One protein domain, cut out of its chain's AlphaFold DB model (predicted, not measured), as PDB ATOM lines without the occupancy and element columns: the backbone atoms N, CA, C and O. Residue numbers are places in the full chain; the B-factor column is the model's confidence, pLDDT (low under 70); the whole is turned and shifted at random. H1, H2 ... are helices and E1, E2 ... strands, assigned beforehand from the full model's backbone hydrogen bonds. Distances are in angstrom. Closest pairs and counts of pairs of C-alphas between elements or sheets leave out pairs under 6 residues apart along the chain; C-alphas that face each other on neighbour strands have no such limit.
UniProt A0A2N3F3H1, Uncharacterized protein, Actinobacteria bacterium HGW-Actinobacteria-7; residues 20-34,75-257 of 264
ATOM      1  N   VAL A  20     -46.718  11.083 -69.675       33.41
ATOM      2  CA  VAL A  20     -45.546  11.942 -69.926       33.41
ATOM      3  C   VAL A  20     -44.503  11.846 -68.816       33.41
ATOM      4  O   VAL A  20     -43.303  12.003 -69.033       33.41
ATOM      5  N   VAL A  21     -44.971  11.501 -67.625       34.75
ATOM      6  CA  VAL A  21     -44.138  11.219 -66.464       34.75
ATOM      7  C   VAL A  21     -43.436   9.873 -66.625       34.75
ATOM      8  O   VAL A  21     -42.295   9.758 -66.218       34.75
ATOM      9  N   ALA A  22     -44.049   8.904 -67.308       38.25
ATOM     10  CA  ALA A  22     -43.407   7.647 -67.672       38.25
ATOM     11  C   ALA A  22     -42.268   7.858 -68.667       38.25
ATOM     12  O   ALA A  22     -41.275   7.166 -68.580       38.25
ATOM     13  N   ALA A  23     -42.366   8.837 -69.571       36.88
ATOM     14  CA  ALA A  23     -41.301   9.134 -70.521       36.88
ATOM     15  C   ALA A  23     -40.055   9.728 -69.858       36.88
ATOM     16  O   ALA A  23     -38.933   9.309 -70.138       36.88
ATOM     17  N   ALA A  24     -40.253  10.665 -68.929       34.25
ATOM     18  CA  ALA A  24     -39.174  11.129 -68.073       34.25
ATOM     19  C   ALA A  24     -38.739  10.019 -67.100       34.25
ATOM     20  O   ALA A  24     -37.546   9.842 -66.938       34.25
ATOM     21  N   ALA A  25     -39.663   9.195 -66.589       34.25
ATOM     22  CA  ALA A  25     -39.405   8.010 -65.771       34.25
ATOM     23  C   ALA A  25     -38.969   6.745 -66.563       34.25
ATOM     24  O   ALA A  25     -38.961   5.641 -66.046       34.25
ATOM     25  N   LEU A  26     -38.656   6.864 -67.851       34.97
ATOM     26  CA  LEU A  26     -38.122   5.801 -68.726       34.97
ATOM     27  C   LEU A  26     -36.856   6.293 -69.418       34.97
ATOM     28  O   LEU A  26     -36.030   5.507 -69.870       34.97
ATOM     29  N   ALA A  27     -36.638   7.605 -69.415       30.52
ATOM     30  CA  ALA A  27     -35.376   8.211 -69.758       30.52
ATOM     31  C   ALA A  27     -34.262   7.896 -68.745       30.52
ATOM     32  O   ALA A  27     -33.145   8.321 -69.002       30.52
ATOM     33  N   ALA A  28     -34.517   7.156 -67.649       28.52
ATOM     34  CA  ALA A  28     -33.466   6.686 -66.734       28.52
ATOM     35  C   ALA A  28     -33.165   5.186 -66.751       28.52
ATOM     36  O   ALA A  28     -33.081   4.519 -65.733       28.52
ATOM     37  N   SER A  29     -33.064   4.648 -67.964       28.95
ATOM     38  CA  SER A  29     -33.118   3.209 -68.226       28.95
ATOM     39  C   SER A  29     -31.814   2.464 -68.402       28.95
ATOM     40  O   SER A  29     -31.780   1.260 -68.649       28.95
ATOM     41  N   LEU A  30     -30.704   3.182 -68.366       30.28
ATOM     42  CA  LEU A  30     -29.661   2.864 -69.323       30.28
ATOM     43  C   LEU A  30     -28.295   2.817 -68.672       30.28
ATOM     44  O   LEU A  30     -27.392   3.550 -69.075       30.28
ATOM     45  N   TYR A  31     -28.107   1.892 -67.731       27.62
ATOM     46  CA  TYR A  31     -26.783   1.645 -67.164       27.62
ATOM     47  C   TYR A  31     -26.032   0.439 -67.759       27.62
ATOM     48  O   TYR A  31     -24.804   0.443 -67.740       27.62
ATOM     49  N   TYR A  32     -26.676  -0.496 -68.469       29.53
ATOM     50  CA  TYR A  32     -25.957  -1.627 -69.078       29.53
ATOM     51  C   TYR A  32     -26.277  -1.830 -70.566       29.53
ATOM     52  O   TYR A  32     -27.435  -1.907 -70.955       29.53
ATOM     53  N   PHE A  33     -25.199  -1.955 -71.349       24.89
ATOM     54  CA  PHE A  33     -25.071  -2.288 -72.778       24.89
ATOM     55  C   PHE A  33     -24.750  -1.153 -73.771       24.89
ATOM     56  O   PHE A  33     -25.379  -0.098 -73.831       24.89
ATOM     57  N   ASP A  34     -23.690  -1.442 -74.533       29.89
ATOM     58  CA  ASP A  34     -23.100  -0.730 -75.666       29.89
ATOM     59  C   ASP A  34     -23.922  -0.991 -76.947       29.89
ATOM     60  O   ASP A  34     -24.481  -2.079 -77.105       29.89
ATOM     61  N   ARG A  75     -51.965  -9.104 -85.184       84.62
ATOM     62  CA  ARG A  75     -52.118  -9.644 -83.841       84.62
ATOM     63  C   ARG A  75     -51.251  -8.883 -82.844       84.62
ATOM     64  O   ARG A  75     -50.079  -8.603 -83.098       84.62
ATOM     65  N   LEU A  76     -51.841  -8.617 -81.687       87.06
ATOM     66  CA  LEU A  76     -51.164  -8.084 -80.516       87.06
ATOM     67  C   LEU A  76     -50.181  -9.120 -79.936       87.06
ATOM     68  O   LEU A  76     -50.535 -10.287 -79.741       87.06
ATOM     69  N   VAL A  77     -48.948  -8.693 -79.668       90.62
ATOM     70  CA  VAL A  77     -47.860  -9.506 -79.114       90.62
ATOM     71  C   VAL A  77     -47.572  -9.025 -77.698       90.62
ATOM     72  O   VAL A  77     -47.107  -7.905 -77.499       90.62
ATOM     73  N   LEU A  78     -47.851  -9.877 -76.712       90.56
ATOM     74  CA  LEU A  78     -47.760  -9.530 -75.295       90.56
ATOM     75  C   LEU A  78     -46.681 -10.354 -74.579       90.56
ATOM     76  O   LEU A  78     -46.535 -11.545 -74.871       90.56
ATOM     77  N   PRO A  79     -45.961  -9.753 -73.615       89.94
ATOM     78  CA  PRO A  79     -45.172 -10.478 -72.626       89.94
ATOM     79  C   PRO A  79     -46.007 -11.521 -71.878       89.94
ATOM     80  O   PRO A  79     -47.229 -11.392 -71.747       89.94
ATOM     81  N   ALA A  80     -45.344 -12.547 -71.345       90.06
ATOM     82  CA  ALA A  80     -46.028 -13.582 -70.583       90.06
ATOM     83  C   ALA A  80     -46.754 -12.980 -69.363       90.06
ATOM     84  O   ALA A  80     -46.226 -12.139 -68.640       90.06
ATOM     85  N   GLY A  81     -48.004 -13.394 -69.148       88.94
ATOM     86  CA  GLY A  81     -48.825 -12.913 -68.033       88.94
ATOM     87  C   GLY A  81     -49.389 -11.494 -68.188       88.94
ATOM     88  O   GLY A  81     -50.219 -11.105 -67.367       88.94
ATOM     89  N   MET A  82     -49.018 -10.737 -69.228       90.62
ATOM     90  CA  MET A  82     -49.628  -9.435 -69.508       90.62
ATOM     91  C   MET A  82     -51.005  -9.627 -70.168       90.62
ATOM     92  O   MET A  82     -51.085 -10.230 -71.242       90.62
ATOM     93  N   PRO A  83     -52.103  -9.118 -69.576       88.88
ATOM     94  CA  PRO A  83     -53.416  -9.200 -70.200       88.88
ATOM     95  C   PRO A  83     -53.556  -8.170 -71.328       88.88
ATOM     96  O   PRO A  83     -53.020  -7.066 -71.251       88.88
ATOM     97  N   GLU A  84     -54.355  -8.491 -72.346       90.56
ATOM     98  CA  GLU A  84     -54.671  -7.577 -73.456       90.56
ATOM     99  C   GLU A  84     -55.221  -6.230 -72.971       90.56
ATOM    100  O   GLU A  84     -54.817  -5.175 -73.458       90.56
ATOM    101  N   SER A  85     -56.060  -6.246 -71.933       81.88
ATOM    102  CA  SER A  85     -56.608  -5.033 -71.323       81.88
ATOM    103  C   SER A  85     -55.539  -4.093 -70.758       81.88
ATOM    104  O   SER A  85     -55.763  -2.885 -70.718       81.88
ATOM    105  N   PHE A  86     -54.372  -4.608 -70.353       82.44
ATOM    106  CA  PHE A  86     -53.249  -3.779 -69.913       82.44
ATOM    107  C   PHE A  86     -52.579  -3.070 -71.093       82.44
ATOM    108  O   PHE A  86     -52.300  -1.878 -71.015       82.44
ATOM    109  N   ALA A  87     -52.373  -3.769 -72.211       83.31
ATOM    110  CA  ALA A  87     -51.820  -3.159 -73.417       83.31
ATOM    111  C   ALA A  87     -52.779  -2.111 -74.013       83.31
ATOM    112  O   ALA A  87     -52.365  -1.008 -74.360       83.31
ATOM    113  N   LEU A  88     -54.081  -2.399 -74.044       79.75
ATOM    114  CA  LEU A  88     -55.092  -1.421 -74.463       79.75
ATOM    115  C   LEU A  88     -55.152  -0.215 -73.519       79.75
ATOM    116  O   LEU A  88     -55.326   0.914 -73.974       79.75
ATOM    117  N   ARG A  89     -54.961  -0.428 -72.211       77.75
ATOM    118  CA  ARG A  89     -54.826   0.667 -71.244       77.75
ATOM    119  C   ARG A  89     -53.610   1.526 -71.569       77.75
ATOM    120  O   ARG A  89     -53.764   2.733 -71.655       77.75
ATOM    121  N   LEU A  90     -52.446   0.925 -71.827       75.81
ATOM    122  CA  LEU A  90     -51.233   1.653 -72.215       75.81
ATOM    123  C   LEU A  90     -51.465   2.569 -73.429       75.81
ATOM    124  O   LEU A  90     -50.981   3.700 -73.446       75.81
ATOM    125  N   TRP A  91     -52.211   2.094 -74.429       76.06
ATOM    126  CA  TRP A  91     -52.619   2.913 -75.570       76.06
ATOM    127  C   TRP A  91     -53.530   4.069 -75.151       76.06
ATOM    128  O   TRP A  91     -53.228   5.231 -75.436       76.06
ATOM    129  N   GLN A  92     -54.624   3.757 -74.451       73.69
ATOM    130  CA  GLN A  92     -55.625   4.744 -74.054       73.69
ATOM    131  C   GLN A  92     -55.026   5.839 -73.167       73.69
ATOM    132  O   GLN A  92     -55.338   7.006 -73.354       73.69
ATOM    133  N   GLU A  93     -54.101   5.497 -72.270       71.81
ATOM    134  CA  GLU A  93     -53.413   6.484 -71.432       71.81
ATOM    135  C   GLU A  93     -52.602   7.496 -72.260       71.81
ATOM    136  O   GLU A  93     -52.495   8.660 -71.874       71.81
ATOM    137  N   GLN A  94     -52.047   7.107 -73.415       75.56
ATOM    138  CA  GLN A  94     -51.365   8.055 -74.304       75.56
ATOM    139  C   GLN A  94     -52.340   8.938 -75.080       75.56
ATOM    140  O   GLN A  94     -52.071  10.128 -75.252       75.56
ATOM    141  N   VAL A  95     -53.474   8.385 -75.515       74.81
ATOM    142  CA  VAL A  95     -54.565   9.152 -76.145       74.81
ATOM    143  C   VAL A  95     -55.143  10.174 -75.167       74.81
ATOM    144  O   VAL A  95     -55.368  11.329 -75.514       74.81
ATOM    145  N   ASP A  96     -55.309   9.777 -73.916       67.12
ATOM    146  CA  ASP A  96     -55.811  10.646 -72.861       67.12
ATOM    147  C   ASP A  96     -54.778  11.728 -72.477       67.12
ATOM    148  O   ASP A  96     -55.124  12.853 -72.128       67.12
ATOM    149  N   SER A  97     -53.485  11.436 -72.641       67.81
ATOM    150  CA  SER A  97     -52.380  12.330 -72.262       67.81
ATOM    151  C   SER A  97     -51.962  13.358 -73.321       67.81
ATOM    152  O   SER A  97     -50.920  14.000 -73.152       67.81
ATOM    153  N   GLN A  98     -52.715  13.543 -74.409       71.69
ATOM    154  CA  GLN A  98     -52.262  14.333 -75.568       71.69
ATOM    155  C   GLN A  98     -51.929  15.792 -75.244       71.69
ATOM    156  O   GLN A  98     -50.958  16.326 -75.777       71.69
ATOM    157  N   GLU A  99     -52.659  16.428 -74.325       65.06
ATOM    158  CA  GLU A  99     -52.341  17.793 -73.885       65.06
ATOM    159  C   GLU A  99     -50.925  17.875 -73.295       65.06
ATOM    160  O   GLU A  99     -50.121  18.735 -73.659       65.06
ATOM    161  N   ILE A 100     -50.584  16.929 -72.424       64.62
ATOM    162  CA  ILE A 100     -49.294  16.915 -71.737       64.62
ATOM    163  C   ILE A 100     -48.190  16.464 -72.688       64.62
ATOM    164  O   ILE A 100     -47.076  16.985 -72.618       64.62
ATOM    165  N   ILE A 101     -48.473  15.515 -73.590       73.44
ATOM    166  CA  ILE A 101     -47.523  15.132 -74.643       73.44
ATOM    167  C   ILE A 101     -47.240  16.360 -75.523       73.44
ATOM    168  O   ILE A 101     -46.093  16.590 -75.898       73.44
ATOM    169  N   GLY A 102     -48.238  17.218 -75.745       72.19
ATOM    170  CA  GLY A 102     -48.075  18.534 -76.354       72.19
ATOM    171  C   GLY A 102     -47.135  19.462 -75.576       72.19
ATOM    172  O   GLY A 102     -46.250  20.068 -76.179       72.19
ATOM    173  N   TYR A 103     -47.264  19.562 -74.247       70.25
ATOM    174  CA  TYR A 103     -46.330  20.335 -73.409       70.25
ATOM    175  C   TYR A 103     -44.899  19.786 -73.469       70.25
ATOM    176  O   TYR A 103     -43.936  20.554 -73.548       70.25
ATOM    177  N   LEU A 104     -44.747  18.461 -73.488       76.19
ATOM    178  CA  LEU A 104     -43.457  17.802 -73.672       76.19
ATOM    179  C   LEU A 104     -42.857  18.134 -75.051       76.19
ATOM    180  O   LEU A 104     -41.717  18.589 -75.127       76.19
ATOM    181  N   ALA A 105     -43.642  17.988 -76.120       80.19
ATOM    182  CA  ALA A 105     -43.254  18.297 -77.497       80.19
ATOM    183  C   ALA A 105     -42.826  19.765 -77.685       80.19
ATOM    184  O   ALA A 105     -41.916  20.052 -78.460       80.19
ATOM    185  N   LYS A 106     -43.448  20.695 -76.948       81.12
ATOM    186  CA  LYS A 106     -43.105  22.130 -76.940       81.12
ATOM    187  C   LYS A 106     -41.935  22.480 -76.013       81.12
ATOM    188  O   LYS A 106     -41.446  23.609 -76.036       81.12
ATOM    189  N   GLY A 107     -41.460  21.534 -75.200       79.94
ATOM    190  CA  GLY A 107     -40.361  21.748 -74.257       79.94
ATOM    191  C   GLY A 107     -40.766  22.569 -73.032       79.94
ATOM    192  O   GLY A 107     -39.916  23.205 -72.398       79.94
ATOM    193  N   GLU A 108     -42.058  22.572 -72.710       79.44
ATOM    194  CA  GLU A 108     -42.638  23.251 -71.552       79.44
ATOM    195  C   GLU A 108     -42.429  22.454 -70.259       79.44
ATOM    196  O   GLU A 108     -42.508  23.017 -69.172       79.44
ATOM    197  N   ILE A 109     -42.080  21.171 -70.359       77.56
ATOM    198  CA  ILE A 109     -41.669  20.336 -69.227       77.56
ATOM    199  C   ILE A 109     -40.143  20.333 -69.141       77.56
ATOM    200  O   ILE A 109     -39.461  20.043 -70.122       77.56
ATOM    201  N   LYS A 110     -39.598  20.669 -67.968       82.44
ATOM    202  CA  LYS A 110     -38.148  20.795 -67.747       82.44
ATOM    203  C   LYS A 110     -37.556  19.653 -66.959       82.44
ATOM    204  O   LYS A 110     -36.437  19.237 -67.247       82.44
ATOM    205  N   SER A 111     -38.264  19.164 -65.954       81.69
ATOM    206  CA  SER A 111     -37.782  18.018 -65.203       81.69
ATOM    207  C   SER A 111     -38.897  17.252 -64.524       81.69
ATOM    208  O   SER A 111     -40.009  17.746 -64.335       81.69
ATOM    209  N   LEU A 112     -38.549  16.035 -64.143       81.25
ATOM    210  CA  LEU A 112     -39.312  15.153 -63.289       81.25
ATOM    211  C   LEU A 112     -38.436  14.793 -62.093       81.25
ATOM    212  O   LEU A 112     -37.297  14.392 -62.295       81.25
ATOM    213  N   SER A 113     -38.939  14.926 -60.871       85.56
ATOM    214  CA  SER A 113     -38.298  14.360 -59.675       85.56
ATOM    215  C   SER A 113     -39.127  13.194 -59.154       85.56
ATOM    216  O   SER A 113     -40.357  13.263 -59.200       85.56
ATOM    217  N   ILE A 114     -38.449  12.145 -58.698       85.19
ATOM    218  CA  ILE A 114     -39.062  11.016 -58.004       85.19
ATOM    219  C   ILE A 114     -38.950  11.307 -56.511       85.19
ATOM    220  O   ILE A 114     -37.855  11.459 -55.975       85.19
ATOM    221  N   ASP A 115     -40.098  11.466 -55.863       87.00
ATOM    222  CA  ASP A 115     -40.191  11.906 -54.472       87.00
ATOM    223  C   ASP A 115     -40.331  10.719 -53.509       87.00
ATOM    224  O   ASP A 115     -39.971  10.813 -52.338       87.00
ATOM    225  N   SER A 116     -40.893   9.609 -53.989       90.12
ATOM    226  CA  SER A 116     -41.087   8.383 -53.212       90.12
ATOM    227  C   SER A 116     -41.332   7.198 -54.134       90.12
ATOM    228  O   SER A 116     -41.872   7.379 -55.225       90.12
ATOM    229  N   THR A 117     -41.020   6.004 -53.643       89.25
ATOM    230  CA  THR A 117     -41.387   4.741 -54.277       89.25
ATOM    231  C   THR A 117     -41.973   3.815 -53.220       89.25
ATOM    232  O   THR A 117     -41.384   3.636 -52.155       89.25
ATOM    233  N   ASP A 118     -43.148   3.260 -53.500       92.81
ATOM    234  CA  ASP A 118     -43.850   2.304 -52.646       92.81
ATOM    235  C   ASP A 118     -44.202   1.063 -53.462       92.81
ATOM    236  O   ASP A 118     -44.950   1.146 -54.436       92.81
ATOM    237  N   THR A 119     -43.641  -0.084 -53.090       93.12
ATOM    238  CA  THR A 119     -43.749  -1.322 -53.866       93.12
ATOM    239  C   THR A 119     -44.402  -2.409 -53.032       93.12
ATOM    240  O   THR A 119     -43.887  -2.813 -51.989       93.12
ATOM    241  N   VAL A 120     -45.525  -2.929 -53.530       93.56
ATOM    242  CA  VAL A 120     -46.292  -4.002 -52.898       93.56
ATOM    243  C   VAL A 120     -46.538  -5.104 -53.925       93.56
ATOM    244  O   VAL A 120     -47.383  -4.994 -54.812       93.56
ATOM    245  N   GLY A 121     -45.794  -6.203 -53.792       93.69
ATOM    246  CA  GLY A 121     -45.896  -7.343 -54.702       93.69
ATOM    247  C   GLY A 121     -45.493  -6.978 -56.132       93.69
ATOM    248  O   GLY A 121     -44.350  -6.599 -56.375       93.69
ATOM    249  N   ASP A 122     -46.432  -7.123 -57.068       92.69
ATOM    250  CA  ASP A 122     -46.248  -6.833 -58.497       92.69
ATOM    251  C   ASP A 122     -46.749  -5.436 -58.899       92.69
ATOM    252  O   ASP A 122     -46.907  -5.160 -60.088       92.69
ATOM    253  N   GLU A 123     -47.012  -4.551 -57.934       91.19
ATOM    254  CA  GLU A 123     -47.371  -3.153 -58.173       91.19
ATOM    255  C   GLU A 123     -46.390  -2.218 -57.456       91.19
ATOM    256  O   GLU A 123     -46.014  -2.452 -56.307       91.19
ATOM    257  N   SER A 124     -45.970  -1.156 -58.142       87.19
ATOM    258  CA  SER A 124     -45.144  -0.095 -57.571       87.19
ATOM    259  C   SER A 124     -45.754   1.262 -57.881       87.19
ATOM    260  O   SER A 124     -46.214   1.516 -58.994       87.19
ATOM    261  N   THR A 125     -45.782   2.127 -56.878       86.75
ATOM    262  CA  THR A 125     -46.300   3.483 -56.956       86.75
ATOM    263  C   THR A 125     -45.173   4.466 -56.699       86.75
ATOM    264  O   THR A 125     -44.609   4.505 -55.609       86.75
ATOM    265  N   LEU A 126     -44.884   5.310 -57.683       83.00
ATOM    266  CA  LEU A 126     -43.897   6.371 -57.567       83.00
ATOM    267  C   LEU A 126     -44.614   7.699 -57.358       83.00
ATOM    268  O   LEU A 126     -45.417   8.111 -58.197       83.00
ATOM    269  N   GLY A 127     -44.328   8.386 -56.258       84.62
ATOM    270  CA  GLY A 127     -44.702   9.788 -56.087       84.62
ATOM    271  C   GLY A 127     -43.734  10.668 -56.865       84.62
ATOM    272  O   GLY A 127     -42.525  10.459 -56.792       84.62
ATOM    273  N   VAL A 128     -44.253  11.634 -57.619       78.81
ATOM    274  CA  VAL A 128     -43.423  12.470 -58.486       78.81
ATOM    275  C   VAL A 128     -43.778  13.949 -58.433       78.81
ATOM    276  O   VAL A 128     -44.920  14.328 -58.178       78.81
ATOM    277  N   THR A 129     -42.818  14.778 -58.833       80.38
ATOM    278  CA  THR A 129     -43.023  16.204 -59.078       80.38
ATOM    279  C   THR A 129     -42.494  16.588 -60.453       80.38
ATOM    280  O   THR A 129     -41.294  16.515 -60.725       80.38
ATOM    281  N   VAL A 130     -43.388  17.068 -61.316       78.50
ATOM    282  CA  VAL A 130     -43.041  17.641 -62.620       78.50
ATOM    283  C   VAL A 130     -42.757  19.129 -62.455       78.50
ATOM    284  O   VAL A 130     -43.533  19.846 -61.826       78.50
ATOM    285  N   ARG A 131     -41.667  19.618 -63.048       79.38
ATOM    286  CA  ARG A 131     -41.350  21.047 -63.129       79.38
ATOM    287  C   ARG A 131     -41.537  21.557 -64.551       79.38
ATOM    288  O   ARG A 131     -40.916  21.046 -65.485       79.38
ATOM    289  N   LEU A 132     -42.343  22.600 -64.687       78.75
ATOM    290  CA  LEU A 132     -42.596  23.291 -65.944       78.75
ATOM    291  C   LEU A 132     -41.578  24.417 -66.192       78.75
ATOM    292  O   LEU A 132     -40.816  24.815 -65.304       78.75
ATOM    293  N   ALA A 133     -41.547  24.917 -67.425       77.88
ATOM    294  CA  ALA A 133     -40.635  25.960 -67.894       77.88
ATOM    295  C   ALA A 133     -40.816  27.298 -67.167       77.88
ATOM    296  O   ALA A 133     -39.839  28.010 -66.952       77.88
ATOM    297  N   ASP A 134     -42.045  27.603 -66.756       77.44
ATOM    298  CA  ASP A 134     -42.407  28.774 -65.951       77.44
ATOM    299  C   ASP A 134     -42.009  28.630 -64.464       77.44
ATOM    300  O   ASP A 134     -42.145  29.569 -63.683       77.44
ATOM    301  N   GLY A 135     -41.486  27.464 -64.063       77.50
ATOM    302  CA  GLY A 135     -41.110  27.143 -62.689       77.50
ATOM    303  C   GLY A 135     -42.217  26.493 -61.860       77.50
ATOM    304  O   GLY A 135     -41.927  26.061 -60.738       77.50
ATOM    305  N   THR A 136     -43.432  26.365 -62.402       78.19
ATOM    306  CA  THR A 136     -44.558  25.682 -61.760       78.19
ATOM    307  C   THR A 136     -44.194  24.231 -61.455       78.19
ATOM    308  O   THR A 136     -43.546  23.546 -62.253       78.19
ATOM    309  N   LYS A 137     -44.610  23.753 -60.278       78.31
ATOM    310  CA  LYS A 137     -44.441  22.365 -59.840       78.31
ATOM    311  C   LYS A 137     -45.794  21.676 -59.793       78.31
ATOM    312  O   LYS A 137     -46.713  22.184 -59.158       78.31
ATOM    313  N   VAL A 138     -45.894  20.521 -60.438       71.56
ATOM    314  CA  VAL A 138     -47.117  19.722 -60.508       71.56
ATOM    315  C   VAL A 138     -46.843  18.364 -59.863       71.56
ATOM    316  O   VAL A 138     -46.069  17.586 -60.426       71.56
ATOM    317  N   PRO A 139     -47.433  18.071 -58.690       74.88
ATOM    318  CA  PRO A 139     -47.310  16.760 -58.075       74.88
ATOM    319  C   PRO A 139     -48.131  15.724 -58.848       74.88
ATOM    320  O   PRO A 139     -49.234  15.989 -59.338       74.88
ATOM    321  N   GLY A 140     -47.603  14.512 -58.916       71.38
ATOM    322  CA  GLY A 140     -48.213  13.396 -59.610       71.38
ATOM    323  C   GLY A 140     -47.816  12.056 -59.015       71.38
ATOM    324  O   GLY A 140     -47.148  11.963 -57.984       71.38
ATOM    325  N   ARG A 141     -48.252  11.005 -59.694       72.25
ATOM    326  CA  ARG A 141     -48.007   9.615 -59.346       72.25
ATOM    327  C   ARG A 141     -47.777   8.807 -60.611       72.25
ATOM    328  O   ARG A 141     -48.458   9.058 -61.595       72.25
ATOM    329  N   ILE A 142     -46.898   7.816 -60.570       76.25
ATOM    330  CA  ILE A 142     -46.784   6.760 -61.583       76.25
ATOM    331  C   ILE A 142     -47.143   5.440 -60.919       76.25
ATOM    332  O   ILE A 142     -46.712   5.187 -59.801       76.25
ATOM    333  N   VAL A 143     -47.924   4.611 -61.597       78.88
ATOM    334  CA  VAL A 143     -48.188   3.230 -61.203       78.88
ATOM    335  C   VAL A 143     -47.513   2.317 -62.210       78.88
ATOM    336  O   VAL A 143     -47.659   2.480 -63.424       78.88
ATOM    337  N   MET A 144     -46.776   1.344 -61.701       84.06
ATOM    338  CA  MET A 144     -46.051   0.347 -62.466       84.06
ATOM    339  C   MET A 144     -46.541  -1.039 -62.072       84.06
ATOM    340  O   MET A 144     -46.882  -1.278 -60.916       84.06
ATOM    341  N   ARG A 145     -46.581  -1.955 -63.037       87.06
ATOM    342  CA  ARG A 145     -46.958  -3.352 -62.826       87.06
ATOM    343  C   ARG A 145     -45.916  -4.295 -63.378       87.06
ATOM    344  O   ARG A 145     -45.359  -4.045 -64.447       87.06
ATOM    345  N   ARG A 146     -45.668  -5.380 -62.654       90.25
ATOM    346  CA  ARG A 146     -44.689  -6.390 -63.033       90.25
ATOM    347  C   ARG A 146     -45.355  -7.529 -63.797       90.25
ATOM    348  O   ARG A 146     -46.299  -8.144 -63.310       90.25
ATOM    349  N   PHE A 147     -44.827  -7.830 -64.979       90.31
ATOM    350  CA  PHE A 147     -45.191  -8.997 -65.780       90.31
ATOM    351  C   PHE A 147     -43.910  -9.684 -66.240       90.31
ATOM    352  O   PHE A 147     -42.987  -9.015 -66.695       90.31
ATOM    353  N   ASP A 148     -43.835 -11.006 -66.091       91.69
ATOM    354  CA  ASP A 148     -42.668 -11.801 -66.508       91.69
ATOM    355  C   ASP A 148     -41.316 -11.249 -66.000       91.69
ATOM    356  O   ASP A 148     -40.317 -11.179 -66.713       91.69
ATOM    357  N   GLY A 149     -41.299 -10.767 -64.751       88.12
ATOM    358  CA  GLY A 149     -40.103 -10.199 -64.121       88.12
ATOM    359  C   GLY A 149     -39.676  -8.817 -64.632       88.12
ATOM    360  O   GLY A 149     -38.645  -8.320 -64.188       88.12
ATOM    361  N   ALA A 150     -40.441  -8.178 -65.521       85.69
ATOM    362  CA  ALA A 150     -40.198  -6.815 -65.990       85.69
ATOM    363  C   ALA A 150     -41.292  -5.859 -65.503       85.69
ATOM    364  O   ALA A 150     -42.474  -6.207 -65.476       85.69
ATOM    365  N   TRP A 151     -40.901  -4.643 -65.127       84.25
ATOM    366  CA  TRP A 151     -41.837  -3.586 -64.756       84.25
ATOM    367  C   TRP A 151     -42.300  -2.803 -65.981       84.25
ATOM    368  O   TRP A 151     -41.494  -2.417 -66.830       84.25
ATOM    369  N   TYR A 152     -43.598  -2.525 -66.022       81.25
ATOM    370  CA  TYR A 152     -44.269  -1.758 -67.060       81.25
ATOM    371  C   TYR A 152     -45.027  -0.607 -66.427       81.25
ATOM    372  O   TYR A 152     -45.678  -0.774 -65.398       81.25
ATOM    373  N   VAL A 153     -44.996   0.555 -67.061       76.94
ATOM    374  CA  VAL A 153     -45.814   1.691 -66.648       76.94
ATOM    375  C   VAL A 153     -47.266   1.379 -66.993       76.94
ATOM    376  O   VAL A 153     -47.611   1.171 -68.156       76.94
ATOM    377  N   ALA A 154     -48.100   1.342 -65.957       72.31
ATOM    378  CA  ALA A 154     -49.529   1.072 -66.041       72.31
ATOM    379  C   ALA A 154     -50.333   2.358 -66.249       72.31
ATOM    380  O   ALA A 154     -51.256   2.396 -67.057       72.31
ATOM    381  N   SER A 155     -49.974   3.400 -65.504       68.25
ATOM    382  CA  SER A 155     -50.552   4.735 -65.604       68.25
ATOM    383  C   SER A 155     -49.630   5.741 -64.925       68.25
ATOM    384  O   SER A 155     -48.759   5.387 -64.132       68.25
ATOM    385  N   ALA A 156     -49.832   7.017 -65.193       62.78
ATOM    386  CA  ALA A 156     -49.462   8.078 -64.275       62.78
ATOM    387  C   ALA A 156     -50.693   8.959 -64.045       62.78
ATOM    388  O   ALA A 156     -51.657   8.847 -64.781       62.78
ATOM    389  N   SER A 157     -50.724   9.769 -62.991       58.34
ATOM    390  CA  SER A 157     -51.864  10.620 -62.625       58.34
ATOM    391  C   SER A 157     -51.402  11.866 -61.866       58.34
ATOM    392  O   SER A 157     -50.291  11.909 -61.341       58.34
ATOM    393  N   ARG A 158     -52.248  12.899 -61.789       54.97
ATOM    394  CA  ARG A 158     -52.070  14.015 -60.841       54.97
ATOM    395  C   ARG A 158     -52.413  13.498 -59.451       54.97
ATOM    396  O   ARG A 158     -53.340  12.703 -59.318       54.97
ATOM    397  N   ALA A 159     -51.738  14.000 -58.419       53.72
ATOM    398  CA  ALA A 159     -52.018  13.577 -57.044       53.72
ATOM    399  C   ALA A 159     -53.490  13.815 -56.627       53.72
ATOM    400  O   ALA A 159     -54.029  13.056 -55.829       53.72
ATOM    401  N   GLU A 160     -54.151  14.826 -57.198       43.62
ATOM    402  CA  GLU A 160     -55.555  15.177 -56.924       43.62
ATOM    403  C   GLU A 160     -56.593  14.335 -57.695       43.62
ATOM    404  O   GLU A 160     -57.776  14.389 -57.374       43.62
ATOM    405  N   ASN A 161     -56.162  13.506 -58.655       48.25
ATOM    406  CA  ASN A 161     -57.033  12.725 -59.549       48.25
ATOM    407  C   ASN A 161     -57.097  11.227 -59.182       48.25
ATOM    408  O   ASN A 161     -57.360  10.367 -60.030       48.25
ATOM    409  N   ILE A 162     -56.850  10.883 -57.917       46.03
ATOM    410  CA  ILE A 162     -56.933   9.498 -57.439       46.03
ATOM    411  C   ILE A 162     -58.404   9.054 -57.433       46.03
ATOM    412  O   ILE A 162     -59.234   9.648 -56.751       46.03
ATOM    413  N   GLY A 163     -58.725   7.991 -58.180       39.75
ATOM    414  CA  GLY A 163     -60.083   7.431 -58.258       39.75
ATOM    415  C   GLY A 163     -60.996   8.076 -59.307       39.75
ATOM    416  O   GLY A 163     -62.206   7.855 -59.279       39.75
ATOM    417  N   THR A 164     -60.438   8.865 -60.230       47.03
ATOM    418  CA  THR A 164     -61.192   9.455 -61.349       47.03
ATOM    419  C   THR A 164     -61.722   8.375 -62.298       47.03
ATOM    420  O   THR A 164     -61.112   7.315 -62.445       47.03
ATOM    421  N   ALA A 165     -62.865   8.642 -62.939       42.88
ATOM    422  CA  ALA A 165     -63.481   7.726 -63.892       42.88
ATOM    423  C   ALA A 165     -62.489   7.343 -64.997       42.88
ATOM    424  O   ALA A 165     -61.935   8.194 -65.687       42.88
ATOM    425  N   VAL A 166     -62.271   6.041 -65.137       56.69
ATOM    426  CA  VAL A 166     -61.337   5.480 -66.104       56.69
ATOM    427  C   VAL A 166     -62.000   5.497 -67.481       56.69
ATOM    428  O   VAL A 166     -63.093   4.944 -67.634       56.69
ATOM    429  N   THR A 167     -61.347   6.088 -68.488       64.00
ATOM    430  CA  THR A 167     -61.826   6.030 -69.880       64.00
ATOM    431  C   THR A 167     -62.057   4.574 -70.280       64.00
ATOM    432  O   THR A 167     -61.231   3.699 -69.970       64.00
ATOM    433  N   ALA A 168     -63.180   4.309 -70.952       71.50
ATOM    434  CA  ALA A 168     -63.467   2.988 -71.497       71.50
ATOM    435  C   ALA A 168     -62.301   2.531 -72.384       71.50
ATOM    436  O   ALA A 168     -61.719   3.332 -73.111       71.50
ATOM    437  N   LEU A 169     -61.934   1.253 -72.283       73.38
ATOM    438  CA  LEU A 169     -60.896   0.709 -73.150       73.38
ATOM    439  C   LEU A 169     -61.418   0.635 -74.588       73.38
ATOM    440  O   LEU A 169     -62.557   0.193 -74.773       73.38
ATOM    441  N   PRO A 170     -60.599   1.012 -75.581       78.50
ATOM    442  CA  PRO A 170     -60.923   0.740 -76.969       78.50
ATOM    443  C   PRO A 170     -60.893  -0.770 -77.198       78.50
ATOM    444  O   PRO A 170     -60.239  -1.517 -76.459       78.50
ATOM    445  N   LYS A 171     -61.578  -1.235 -78.238       83.81
ATOM    446  CA  LYS A 171     -61.383  -2.609 -78.714       83.81
ATOM    447  C   LYS A 171     -60.073  -2.709 -79.493       83.81
ATOM    448  O   LYS A 171     -59.601  -1.716 -80.039       83.81
ATOM    449  N   VAL A 172     -59.488  -3.905 -79.589       84.69
ATOM    450  CA  VAL A 172     -58.232  -4.113 -80.339       84.69
ATOM    451  C   VAL A 172     -58.346  -3.629 -81.784       84.69
ATOM    452  O   VAL A 172     -57.411  -3.023 -82.296       84.69
ATOM    453  N   GLU A 173     -59.489  -3.851 -82.431       82.31
ATOM    454  CA  GLU A 173     -59.745  -3.425 -83.810       82.31
ATOM    455  C   GLU A 173     -59.830  -1.899 -84.006       82.31
ATOM    456  O   GLU A 173     -59.775  -1.427 -85.139       82.31
ATOM    457  N   GLU A 174     -59.950  -1.128 -82.922       81.06
ATOM    458  CA  GLU A 174     -59.999   0.341 -82.927       81.06
ATOM    459  C   GLU A 174     -58.608   0.965 -82.697       81.06
ATOM    460  O   GLU A 174     -58.459   2.186 -82.730       81.06
ATOM    461  N   VAL A 175     -57.585   0.137 -82.459       79.62
ATOM    462  CA  VAL A 175     -56.222   0.557 -82.118       79.62
ATOM    463  C   VAL A 175     -55.257   0.241 -83.258       79.62
ATOM    464  O   VAL A 175     -55.365  -0.779 -83.938       79.62
ATOM    465  N   ASP A 176     -54.242   1.089 -83.431       81.75
ATOM    466  CA  ASP A 176     -53.094   0.759 -84.271       81.75
ATOM    467  C   ASP A 176     -52.247  -0.339 -83.602       81.75
ATOM    468  O   ASP A 176     -51.379  -0.079 -82.766       81.75
ATOM    469  N   VAL A 177     -52.544  -1.599 -83.934       82.62
ATOM    470  CA  VAL A 177     -51.870  -2.781 -83.370       82.62
ATOM    471  C   VAL A 177     -50.348  -2.757 -83.591       82.62
ATOM    472  O   VAL A 177     -49.621  -3.062 -82.640       82.62
ATOM    473  N   PRO A 178     -49.814  -2.386 -84.772       83.31
ATOM    474  CA  PRO A 178     -48.372  -2.204 -84.955       83.31
ATOM    475  C   PRO A 178     -47.740  -1.195 -83.987       83.31
ATOM    476  O   PRO A 178     -46.689  -1.479 -83.397       83.31
ATOM    477  N   LEU A 179     -48.374  -0.039 -83.779       78.38
ATOM    478  CA  LEU A 179     -47.874   0.953 -82.835       78.38
ATOM    479  C   LEU A 179     -47.992   0.447 -81.396       78.38
ATOM    480  O   LEU A 179     -47.019   0.541 -80.652       78.38
ATOM    481  N   LEU A 180     -49.107  -0.177 -81.009       81.94
ATOM    482  CA  LEU A 180     -49.255  -0.766 -79.676       81.94
ATOM    483  C   LEU A 180     -48.197  -1.852 -79.396       81.94
ATOM    484  O   LEU A 180     -47.580  -1.855 -78.329       81.94
ATOM    485  N   ASN A 181     -47.908  -2.721 -80.365       81.75
ATOM    486  CA  ASN A 181     -46.808  -3.686 -80.268       81.75
ATOM    487  C   ASN A 181     -45.457  -2.988 -80.053       81.75
ATOM    488  O   ASN A 181     -44.644  -3.448 -79.250       81.75
ATOM    489  N   THR A 182     -45.228  -1.861 -80.733       78.50
ATOM    490  CA  THR A 182     -44.017  -1.050 -80.552       78.50
ATOM    491  C   THR A 182     -43.937  -0.495 -79.130       78.50
ATOM    492  O   THR A 182     -42.907  -0.653 -78.478       78.50
ATOM    493  N   LEU A 183     -45.028   0.073 -78.606       77.12
ATOM    494  CA  LEU A 183     -45.085   0.615 -77.245       77.12
ATOM    495  C   LEU A 183     -44.748  -0.443 -76.185       77.12
ATOM    496  O   LEU A 183     -43.942  -0.194 -75.287       77.12
ATOM    497  N   VAL A 184     -45.337  -1.636 -76.301       82.75
ATOM    498  CA  VAL A 184     -45.096  -2.749 -75.369       82.75
ATOM    499  C   VAL A 184     -43.654  -3.252 -75.470       82.75
ATOM    500  O   VAL A 184     -42.987  -3.449 -74.449       82.75
ATOM    501  N   ALA A 185     -43.143  -3.431 -76.691       80.25
ATOM    502  CA  ALA A 185     -41.778  -3.899 -76.917       80.25
ATOM    503  C   ALA A 185     -40.731  -2.909 -76.389       80.25
ATOM    504  O   ALA A 185     -39.713  -3.321 -75.834       80.25
ATOM    505  N   GLU A 186     -40.974  -1.610 -76.533       73.88
ATOM    506  CA  GLU A 186     -40.056  -0.572 -76.068       73.88
ATOM    507  C   GLU A 186     -40.014  -0.483 -74.543       73.88
ATOM    508  O   GLU A 186     -38.926  -0.331 -73.990       73.88
ATOM    509  N   GLN A 187     -41.128  -0.695 -73.834       76.31
ATOM    510  CA  GLN A 187     -41.071  -0.840 -72.374       76.31
ATOM    511  C   GLN A 187     -40.241  -2.057 -71.949       76.31
ATOM    512  O   GLN A 187     -39.394  -1.944 -71.067       76.31
ATOM    513  N   LEU A 188     -40.405  -3.202 -72.622       78.38
ATOM    514  CA  LEU A 188     -39.625  -4.406 -72.315       78.38
ATOM    515  C   LEU A 188     -38.121  -4.215 -72.575       78.38
ATOM    516  O   LEU A 188     -37.293  -4.656 -71.775       78.38
ATOM    517  N   LYS A 189     -37.745  -3.544 -73.672       71.06
ATOM    518  CA  LYS A 189     -36.341  -3.186 -73.947       71.06
ATOM    519  C   LYS A 189     -35.750  -2.305 -72.843       71.06
ATOM    520  O   LYS A 189     -34.554  -2.387 -72.584       71.06
ATOM    521  N   ASN A 190     -36.593  -1.517 -72.182       66.75
ATOM    522  CA  ASN A 190     -36.238  -0.596 -71.109       66.75
ATOM    523  C   ASN A 190     -36.499  -1.162 -69.699       66.75
ATOM    524  O   ASN A 190     -36.556  -0.407 -68.732       66.75
ATOM    525  N   LYS A 191     -36.610  -2.490 -69.551       71.50
ATOM    526  CA  LYS A 191     -36.878  -3.133 -68.251       71.50
ATOM    527  C   LYS A 191     -35.852  -2.820 -67.156       71.50
ATOM    528  O   LYS A 191     -36.161  -2.939 -65.979       71.50
ATOM    529  N   VAL A 192     -34.626  -2.459 -67.545       70.44
ATOM    530  CA  VAL A 192     -33.580  -2.068 -66.595       70.44
ATOM    531  C   VAL A 192     -33.920  -0.711 -65.971       70.44
ATOM    532  O   VAL A 192     -33.887  -0.642 -64.753       70.44
ATOM    533  N   ALA A 193     -34.391   0.305 -66.722       68.62
ATOM    534  CA  ALA A 193     -34.964   1.519 -66.092       68.62
ATOM    535  C   ALA A 193     -36.000   1.178 -65.096       68.62
ATOM    536  O   ALA A 193     -36.006   1.705 -63.996       68.62
ATOM    537  N   THR A 194     -36.988   0.433 -65.578       74.19
ATOM    538  CA  THR A 194     -38.233   0.370 -64.855       74.19
ATOM    539  C   THR A 194     -37.975  -0.309 -63.519       74.19
ATOM    540  O   THR A 194     -38.621   0.049 -62.545       74.19
ATOM    541  N   GLN A 195     -36.944  -1.155 -63.449       80.06
ATOM    542  CA  GLN A 195     -36.333  -1.620 -62.215       80.06
ATOM    543  C   GLN A 195     -35.619  -0.512 -61.407       80.06
ATOM    544  O   GLN A 195     -35.998  -0.310 -60.263       80.06
ATOM    545  N   GLU A 196     -34.678   0.256 -61.970       76.62
ATOM    546  CA  GLU A 196     -33.984   1.371 -61.273       76.62
ATOM    547  C   GLU A 196     -34.947   2.419 -60.666       76.62
ATOM    548  O   GLU A 196     -34.711   2.966 -59.588       76.62
ATOM    549  N   TYR A 197     -36.074   2.690 -61.330       78.00
ATOM    550  CA  TYR A 197     -37.149   3.548 -60.818       78.00
ATOM    551  C   TYR A 197     -37.866   2.941 -59.616       78.00
ATOM    552  O   TYR A 197     -38.144   3.634 -58.635       78.00
ATOM    553  N   VAL A 198     -38.171   1.647 -59.701       84.56
ATOM    554  CA  VAL A 198     -38.830   0.892 -58.631       84.56
ATOM    555  C   VAL A 198     -37.906   0.718 -57.424       84.56
ATOM    556  O   VAL A 198     -38.376   0.745 -56.288       84.56
ATOM    557  N   ASP A 199     -36.602   0.601 -57.656       85.88
ATOM    558  CA  ASP A 199     -35.592   0.488 -56.602       85.88
ATOM    559  C   ASP A 199     -35.197   1.857 -56.016       85.88
ATOM    560  O   ASP A 199     -34.593   1.928 -54.947       85.88
ATOM    561  N   GLY A 200     -35.606   2.956 -56.662       83.38
ATOM    562  CA  GLY A 200     -35.405   4.322 -56.176       83.38
ATOM    563  C   GLY A 200     -34.030   4.917 -56.490       83.38
ATOM    564  O   GLY A 200     -33.680   5.956 -55.932       83.38
ATOM    565  N   HIS A 201     -33.267   4.300 -57.393       80.75
ATOM    566  CA  HIS A 201     -31.948   4.782 -57.812       80.75
ATOM    567  C   HIS A 201     -32.035   6.043 -58.675       80.75
ATOM    568  O   HIS A 201     -31.140   6.892 -58.657       80.75
ATOM    569  N   VAL A 202     -33.152   6.227 -59.383       77.62
ATOM    570  CA  VAL A 202     -33.398   7.422 -60.193       77.62
ATOM    571  C   VAL A 202     -34.103   8.494 -59.372       77.62
ATOM    572  O   VAL A 202     -35.261   8.355 -58.988       77.62
ATOM    573  N   LEU A 203     -33.435   9.631 -59.191       82.31
ATOM    574  CA  LEU A 203     -33.933  10.724 -58.355       82.31
ATOM    575  C   LEU A 203     -34.571  11.842 -59.181       82.31
ATOM    576  O   LEU A 203     -35.540  12.484 -58.766       82.31
ATOM    577  N   ARG A 204     -34.008  12.127 -60.360       84.00
ATOM    578  CA  ARG A 204     -34.498  13.195 -61.237       84.00
ATOM    579  C   ARG A 204     -34.156  12.932 -62.689       84.00
ATOM    580  O   ARG A 204     -33.049  12.517 -62.999       84.00
ATOM    581  N   VAL A 205     -35.046  13.339 -63.580       79.69
ATOM    582  CA  VAL A 205     -34.787  13.434 -65.015       79.69
ATOM    583  C   VAL A 205     -34.938  14.873 -65.469       79.69
ATOM    584  O   VAL A 205     -35.974  15.500 -65.268       79.69
ATOM    585  N   ASN A 206     -33.884  15.406 -66.077       83.19
ATOM    586  CA  ASN A 206     -33.860  16.725 -66.688       83.19
ATOM    587  C   ASN A 206     -34.053  16.571 -68.191       83.19
ATOM    588  O   ASN A 206     -33.325  15.819 -68.836       83.19
ATOM    589  N   LEU A 207     -35.018  17.299 -68.737       82.81
ATOM    590  CA  LEU A 207     -35.357  17.268 -70.149       82.81
ATOM    591  C   LEU A 207     -34.669  18.424 -70.869       82.81
ATOM    592  O   LEU A 207     -34.718  19.582 -70.441       82.81
ATOM    593  N   GLY A 208     -34.010  18.090 -71.968       83.56
ATOM    594  CA  GLY A 208     -33.414  19.040 -72.884       83.56
ATOM    595  C   GLY A 208     -34.442  19.651 -73.832       83.56
ATOM    596  O   GLY A 208     -35.655  19.499 -73.690       83.56
ATOM    597  N   LYS A 209     -33.938  20.398 -74.812       88.56
ATOM    598  CA  LYS A 209     -34.780  21.037 -75.821       88.56
ATOM    599  C   LYS A 209     -35.304  19.977 -76.804       88.56
ATOM    600  O   LYS A 209     -34.486  19.204 -77.293       88.56
ATOM    601  N   PRO A 210     -36.605  19.970 -77.139       87.94
ATOM    602  CA  PRO A 210     -37.120  19.132 -78.211       87.94
ATOM    603  C   PRO A 210     -36.477  19.449 -79.563       87.94
ATOM    604  O   PRO A 210     -36.276  20.613 -79.923       87.94
ATOM    605  N   GLU A 211     -36.188  18.394 -80.309       88.44
ATOM    606  CA  GLU A 211     -35.556  18.387 -81.621       88.44
ATOM    607  C   GLU A 211     -36.548  17.781 -82.628       88.44
ATOM    608  O   GLU A 211     -36.697  16.555 -82.690       88.44
ATOM    609  N   PRO A 212     -37.282  18.619 -83.382       85.50
ATOM    610  CA  PRO A 212     -38.234  18.144 -84.378       85.50
ATOM    611  C   PRO A 212     -37.531  17.446 -85.546       85.50
ATOM    612  O   PRO A 212     -36.527  17.936 -86.063       85.50
ATOM    613  N   GLY A 213     -38.106  16.334 -85.986       81.88
ATOM    614  CA  GLY A 213     -37.776  15.613 -87.209       81.88
ATOM    615  C   GLY A 213     -39.032  15.349 -88.038       81.88
ATOM    616  O   GLY A 213     -40.130  15.797 -87.698       81.88
ATOM    617  N   ASP A 214     -38.889  14.608 -89.136       80.44
ATOM    618  CA  ASP A 214     -40.051  14.201 -89.927       80.44
ATOM    619  C   ASP A 214     -40.914  13.225 -89.120       80.44
ATOM    620  O   ASP A 214     -40.423  12.189 -88.658       80.44
ATOM    621  N   ARG A 215     -42.171  13.614 -88.869       79.00
ATOM    622  CA  ARG A 215     -43.153  12.904 -88.025       79.00
ATOM    623  C   ARG A 215     -42.624  12.441 -86.660       79.00
ATOM    624  O   ARG A 215     -43.167  11.517 -86.056       79.00
ATOM    625  N   THR A 216     -41.565  13.074 -86.158       82.62
ATOM    626  CA  THR A 216     -40.862  12.669 -84.938       82.62
ATOM    627  C   THR A 216     -40.406  13.877 -84.136       82.62
ATOM    628  O   THR A 216     -40.144  14.943 -84.687       82.62
ATOM    629  N   ILE A 217     -40.291  13.723 -82.818       80.50
ATOM    630  CA  ILE A 217     -39.636  14.702 -81.945       80.50
ATOM    631  C   ILE A 217     -38.712  13.944 -81.002       80.50
ATOM    632  O   ILE A 217     -39.173  13.113 -80.221       80.50
ATOM    633  N   ARG A 218     -37.412  14.238 -81.058       84.25
ATOM    634  CA  ARG A 218     -36.418  13.719 -80.112       84.25
ATOM    635  C   ARG A 218     -36.265  14.698 -78.955       84.25
ATOM    636  O   ARG A 218     -36.163  15.900 -79.165       84.25
ATOM    637  N   ILE A 219     -36.237  14.203 -77.728       79.19
ATOM    638  CA  ILE A 219     -36.045  15.013 -76.527       79.19
ATOM    639  C   ILE A 219     -34.915  14.365 -75.731       79.19
ATOM    640  O   ILE A 219     -35.129  13.305 -75.136       79.19
ATOM    641  N   PRO A 220     -33.712  14.964 -75.728       79.25
ATOM    642  CA  PRO A 220     -32.619  14.455 -74.924       79.25
ATOM    643  C   PRO A 220     -32.953  14.629 -73.444       79.25
ATOM    644  O   PRO A 220     -33.593  15.601 -73.040       79.25
ATOM    645  N   ALA A 221     -32.498  13.699 -72.626       75.88
ATOM    646  CA  ALA A 221     -32.754  13.651 -71.203       75.88
ATOM    647  C   ALA A 221     -31.481  13.251 -70.453       75.88
ATOM    648  O   ALA A 221     -30.681  12.446 -70.933       75.88
ATOM    649  N   ALA A 222     -31.298  13.832 -69.271       77.94
ATOM    650  CA  ALA A 222     -30.187  13.545 -68.374       77.94
ATOM    651  C   ALA A 222     -30.718  13.196 -66.985       77.94
ATOM    652  O   ALA A 222     -31.550  13.921 -66.429       77.94
ATOM    653  N   MET A 223     -30.217  12.110 -66.419       72.75
ATOM    654  CA  MET A 223     -30.698  11.540 -65.168       72.75
ATOM    655  C   MET A 223     -29.734  11.903 -64.043       72.75
ATOM    656  O   MET A 223     -28.514  11.812 -64.194       72.75
ATOM    657  N   ALA A 224     -30.286  12.308 -62.908       79.00
ATOM    658  CA  ALA A 224     -29.578  12.291 -61.644       79.00
ATOM    659  C   ALA A 224     -29.967  11.001 -60.926       79.00
ATOM    660  O   ALA A 224     -31.130  10.816 -60.558       79.00
ATOM    661  N   GLU A 225     -28.981  10.139 -60.760       73.12
ATOM    662  CA  GLU A 225     -29.093   8.851 -60.089       73.12
ATOM    663  C   GLU A 225     -28.240   8.894 -58.817       73.12
ATOM    664  O   GLU A 225     -27.365   9.757 -58.681       73.12
ATOM    665  N   ASP A 226     -28.502   7.998 -57.871       72.69
ATOM    666  CA  ASP A 226     -27.675   7.847 -56.664       72.69
ATOM    667  C   ASP A 226     -26.283   7.242 -56.955       72.69
ATOM    668  O   ASP A 226     -25.389   7.276 -56.105       72.69
ATOM    669  N   HIS A 227     -26.084   6.764 -58.185       71.88
ATOM    670  CA  HIS A 227     -24.827   6.290 -58.749       71.88
ATOM    671  C   HIS A 227     -24.306   7.209 -59.877       71.88
ATOM    672  O   HIS A 227     -24.361   8.436 -59.805       71.88
ATOM    673  N   THR A 228     -23.715   6.633 -60.932       66.62
ATOM    674  CA  THR A 228     -23.275   7.394 -62.114       66.62
ATOM    675  C   THR A 228     -24.487   7.786 -62.946       66.62
ATOM    676  O   THR A 228     -25.117   6.885 -63.477       66.62
ATOM    677  N   GLY A 229     -24.770   9.084 -63.092       60.66
ATOM    678  CA  GLY A 229     -25.912   9.555 -63.884       60.66
ATOM    679  C   GLY A 229     -25.860   9.135 -65.360       60.66
ATOM    680  O   GLY A 229     -24.779   8.971 -65.936       60.66
ATOM    681  N   GLY A 230     -27.030   9.003 -65.987       63.47
ATOM    682  CA  GLY A 230     -27.165   8.578 -67.381       63.47
ATOM    683  C   GLY A 230     -27.797   9.604 -68.333       63.47
ATOM    684  O   GLY A 230     -28.301  10.659 -67.942       63.47
ATOM    685  N   TYR A 231     -27.762   9.267 -69.626       65.56
ATOM    686  CA  TYR A 231     -28.367  10.033 -70.719       65.56
ATOM    687  C   TYR A 231     -29.325   9.157 -71.523       65.56
ATOM    688  O   TYR A 231     -29.042   7.981 -71.773       65.56
ATOM    689  N   ALA A 232     -30.427   9.745 -71.977       64.94
ATOM    690  CA  ALA A 232     -31.409   9.074 -72.815       64.94
ATOM    691  C   ALA A 232     -32.038  10.025 -73.828       64.94
ATOM    692  O   ALA A 232     -31.981  11.240 -73.679       64.94
ATOM    693  N   ASP A 233     -32.690   9.442 -74.825       67.00
ATOM    694  CA  ASP A 233     -33.528  10.136 -75.790       67.00
ATOM    695  C   ASP A 233     -34.953   9.632 -75.693       67.00
ATOM    696  O   ASP A 233     -35.191   8.440 -75.876       67.00
ATOM    697  N   ILE A 234     -35.890  10.543 -75.458       73.00
ATOM    698  CA  ILE A 234     -37.324  10.295 -75.596       73.00
ATOM    699  C   ILE A 234     -37.700  10.612 -77.041       73.00
ATOM    700  O   ILE A 234     -37.382  11.694 -77.534       73.00
ATOM    701  N   VAL A 235     -38.388   9.700 -77.723       73.56
ATOM    702  CA  VAL A 235     -38.855   9.915 -79.097       73.56
ATOM    703  C   VAL A 235     -40.373   9.896 -79.136       73.56
ATOM    704  O   VAL A 235     -41.004   8.883 -78.826       73.56
ATOM    705  N   LEU A 236     -40.946  11.021 -79.554       78.44
ATOM    706  CA  LEU A 236     -42.348  11.130 -79.927       78.44
ATOM    707  C   LEU A 236     -42.494  10.817 -81.416       78.44
ATOM    708  O   LEU A 236     -41.658  11.244 -82.212       78.44
ATOM    709  N   VAL A 237     -43.556  10.117 -81.795       74.06
ATOM    710  CA  VAL A 237     -43.958   9.870 -83.186       74.06
ATOM    711  C   VAL A 237     -45.348  10.443 -83.404       74.06
ATOM    712  O   VAL A 237     -46.211  10.296 -82.535       74.06
ATOM    713  N   SER A 238     -45.573  11.103 -84.537       76.38
ATOM    714  CA  SER A 238     -46.914  11.560 -84.883       76.38
ATOM    715  C   SER A 238     -47.692  10.444 -85.564       76.38
ATOM    716  O   SER A 238     -47.290   9.882 -86.588       76.38
ATOM    717  N   TYR A 239     -48.853  10.151 -85.008       68.75
ATOM    718  CA  TYR A 239     -49.861   9.281 -85.568       68.75
ATOM    719  C   TYR A 239     -50.978  10.140 -86.150       68.75
ATOM    720  O   TYR A 239     -51.617  10.897 -85.425       68.75
ATOM    721  N   ALA A 240     -51.210  10.029 -87.456       63.22
ATOM    722  CA  ALA A 240     -52.348  10.686 -88.078       63.22
ATOM    723  C   ALA A 240     -53.615   9.950 -87.637       63.22
ATOM    724  O   ALA A 240     -53.890   8.844 -88.112       63.22
ATOM    725  N   ASP A 241     -54.371  10.546 -86.719       57.59
ATOM    726  CA  ASP A 241     -55.646   9.987 -86.314       57.59
ATOM    727  C   ASP A 241     -56.641  10.152 -87.466       57.59
ATOM    728  O   ASP A 241     -57.091  11.251 -87.806       57.59
ATOM    729  N   LYS A 242     -56.977   9.021 -88.089       48.16
ATOM    730  CA  LYS A 242     -57.926   8.962 -89.203       48.16
ATOM    731  C   LYS A 242     -59.354   9.326 -88.785       48.16
ATOM    732  O   LYS A 242     -60.184   9.541 -89.665       48.16
ATOM    733  N   VAL A 243     -59.645   9.387 -87.481       43.38
ATOM    734  CA  VAL A 243     -60.975   9.665 -86.925       43.38
ATOM    735  C   VAL A 243     -61.142  11.146 -86.567       43.38
ATOM    736  O   VAL A 243     -62.161  11.732 -86.928       43.38
ATOM    737  N   SER A 244     -60.161  11.779 -85.910       48.06
ATOM    738  CA  SER A 244     -60.235  13.210 -85.545       48.06
ATOM    739  C   SER A 244     -59.660  14.176 -86.589       48.06
ATOM    740  O   SER A 244     -59.918  15.378 -86.511       48.06
ATOM    741  N   GLY A 245     -58.893  13.683 -87.570       46.38
ATOM    742  CA  GLY A 245     -58.255  14.510 -88.600       46.38
ATOM    743  C   GLY A 245     -57.043  15.315 -88.111       46.38
ATOM    744  O   GLY A 245     -56.540  16.155 -88.857       46.38
ATOM    745  N   GLY A 246     -56.579  15.075 -86.878       58.44
ATOM    746  CA  GLY A 246     -55.368  15.664 -86.300       58.44
ATOM    747  C   GLY A 246     -54.230  14.651 -86.142       58.44
ATOM    748  O   GLY A 246     -54.453  13.444 -86.078       58.44
ATOM    749  N   ASP A 247     -52.993  15.141 -86.056       68.88
ATOM    750  CA  ASP A 247     -51.860  14.320 -85.625       68.88
ATOM    751  C   ASP A 247     -51.872  14.207 -84.088       68.88
ATOM    752  O   ASP A 247     -51.793  15.213 -83.378       68.88
ATOM    753  N   LEU A 248     -51.939  12.979 -83.578       72.56
ATOM    754  CA  LEU A 248     -51.663  12.644 -82.183       72.56
ATOM    755  C   LEU A 248     -50.177  12.344 -82.020       72.56
ATOM    756  O   LEU A 248     -49.558  11.757 -82.904       72.56
ATOM    757  N   TRP A 249     -49.593  12.689 -80.881       75.69
ATOM    758  CA  TRP A 249     -48.210  12.338 -80.570       75.69
ATOM    759  C   TRP A 249     -48.174  11.157 -79.609       75.69
ATOM    760  O   TRP A 249     -48.797  11.190 -78.552       75.69
ATOM    761  N   PHE A 250     -47.412  10.128 -79.955       71.50
ATOM    762  CA  PHE A 250     -47.176   8.965 -79.105       71.50
ATOM    763  C   PHE A 250     -45.719   8.922 -78.696       71.50
ATOM    764  O   PHE A 250     -44.831   9.163 -79.510       71.50
ATOM    765  N   ILE A 251     -45.451   8.583 -77.444       71.25
ATOM    766  CA  ILE A 251     -44.094   8.331 -76.984       71.25
ATOM    767  C   ILE A 251     -43.735   6.901 -77.387       71.25
ATOM    768  O   ILE A 251     -44.197   5.942 -76.771       71.25
ATOM    769  N   ALA A 252     -42.941   6.761 -78.445       58.41
ATOM    770  CA  ALA A 252     -42.723   5.476 -79.102       58.41
ATOM    771  C   ALA A 252     -41.353   4.855 -78.857       58.41
ATOM    772  O   ALA A 252     -41.199   3.682 -79.160       58.41
ATOM    773  N   ARG A 253     -40.354   5.589 -78.353       60.44
ATOM    774  CA  ARG A 253     -39.029   5.009 -78.085       60.44
ATOM    775  C   ARG A 253     -38.273   5.751 -76.991       60.44
ATOM    776  O   ARG A 253     -38.404   6.968 -76.849       60.44
ATOM    777  N   PHE A 254     -37.409   4.994 -76.311       58.47
ATOM    778  CA  PHE A 254     -36.395   5.489 -75.383       58.47
ATOM    779  C   PHE A 254     -35.043   4.830 -75.684       58.47
ATOM    780  O   PHE A 254     -34.973   3.604 -75.750       58.47
ATOM    781  N   ALA A 255     -33.973   5.599 -75.923       45.16
ATOM    782  CA  ALA A 255     -32.656   5.029 -76.265       45.16
ATOM    783  C   ALA A 255     -31.463   5.746 -75.616       45.16
ATOM    784  O   ALA A 255     -31.477   6.963 -75.464       45.16
ATOM    785  N   LYS A 256     -30.407   4.988 -75.273       47.12
ATOM    786  CA  LYS A 256     -29.150   5.498 -74.693       47.12
ATOM    787  C   LYS A 256     -28.246   6.029 -75.793       47.12
ATOM    788  O   LYS A 256     -27.927   5.296 -76.727       47.12
ATOM    789  N   ALA A 257     -27.732   7.239 -75.616       46.44
ATOM    790  CA  ALA A 257     -26.485   7.648 -76.250       46.44
ATOM    791  C   ALA A 257     -25.361   7.411 -75.230       46.44
ATOM    792  O   ALA A 257     -25.359   8.018 -74.165       46.44
TER     793      ALA A 257
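This is residues 20 to 34 and 75 to 257 of the 264 residues of an uncharacterized protein of Actinobacteria bacterium HGW-Actinobacteria-7 (UniProt A0A2N3F3H1). One strongly twisted, antiparallel sheet of nine strands curls into an incomplete barrel, open between its edge strands E4 and E9, and helices H2 and H4 pack on both of these strands across the gap. Helix H1 lies in the hollow, H3 fills one end of it and H5 the other, and a long link, residues 159 to 176, loops wide of the body. The printed part has 198 residues with five named helices and nine named strands, along the chain H1 H2 H3 E1 E2 E3 E4 H4 H5 E5 E6 E7 E8 E9, and the class is mixed, helices and strands. The whole is compact, with a radius of gyration of the C-alphas of 15.7 A, and rounded, spanning 44 by 40 by 38 A.

The branched sheet holds two meanders, each strand the antiparallel neighbour of the one before. The first is E1, residues 109 to 120, E2, residues 123 to 132, E3, residues 137 to 147, and E4, residues 150 to 158; the second is E6, residues 211 to 213, E7, residues 216 to 225, E8, residues 231 to 240, and E9, residues 247 to 255. Successive strands within each meander form hairpins. Within hydrogen-bond range are N 113 and O 129 of E1 and E2, 2.8 A, N 126 and O 142 of E2 and E3, 2.8 A, and N 143 and O 155 of E3 and E4, 2.8 A. In the second meander so are N 211 and O 218, 2.7 A, N 219 and O 234, 2.8 A, and N 235 and O 253, 2.9 A. E5, residues 202 to 207, has E1 on one side, with N 112 and O 205 at 2.9 A, and E7 on the other side, with N 206 and O 222 at 2.8 A. E7 has three neighbours: E5 and E6 on one side, beside residues 221 to 225 and 216 to 218, and E8 on the other side. E4 and E9 are apart. H1, residues 20 to 24, is on the sheet; its closest C-alphas to E5 are Ala 24 and Val 205, 5.8 A, and to E4 Ala 22 and Val 153, 6.5 A. H2, residues 84 to 96, and H4, residues 177 to 189, touch, about perpendicular at 81 degrees, through residues 87 to 91 and 180 to 184 alone; the closest C-alphas are those of Trp 91 and Leu 180, 6.5 A. The closest C-alphas of H4 and E9 are those of Leu 183 and Ala 252, 5.7 A, and of H2 and E4 those of Leu 90 and Ala 154, 6.4 A. The sheet curls round H3, residues 98 to 105, and round H5, residues 191 to 199, which are apart; H5 comes closest to E4 at the C-alphas of Thr 194 and Trp 151, 5.4 A. Every O i to N i+4 pair is within hydrogen-bond range in H1, H3, H4 and H5, and 8 of 9 in H2.

From first to last C-alpha, E3 measures 31.9 A, E1 29.7 A, E8 29.6 A, E2 28.0 A, E7 27.8 A, E4 24.5 A and E9 23.3 A. E1 bends by 54 degrees at residue 115. H2 measures 18.3 A and H4 18.2 A. H1 begins at C-alpha 20 (-45.546, 11.942, -69.926), E1 at C-alpha 109 (-41.669, 20.336, -69.227), and E9 ends at C-alpha 255 (-32.656, 5.029, -76.265).

The two C-alphas farthest apart are those of His 227 and Val 243, 46.0 A. Residues 35 to 74 are not printed, and C-alphas 34 and 75 are 31.4 A apart across this cut. The link from E4 to H4 is long. The mean pLDDT of the printed part is 72.3; 55 residues are under 70, among them residues 20 to 34 and 155 to 167.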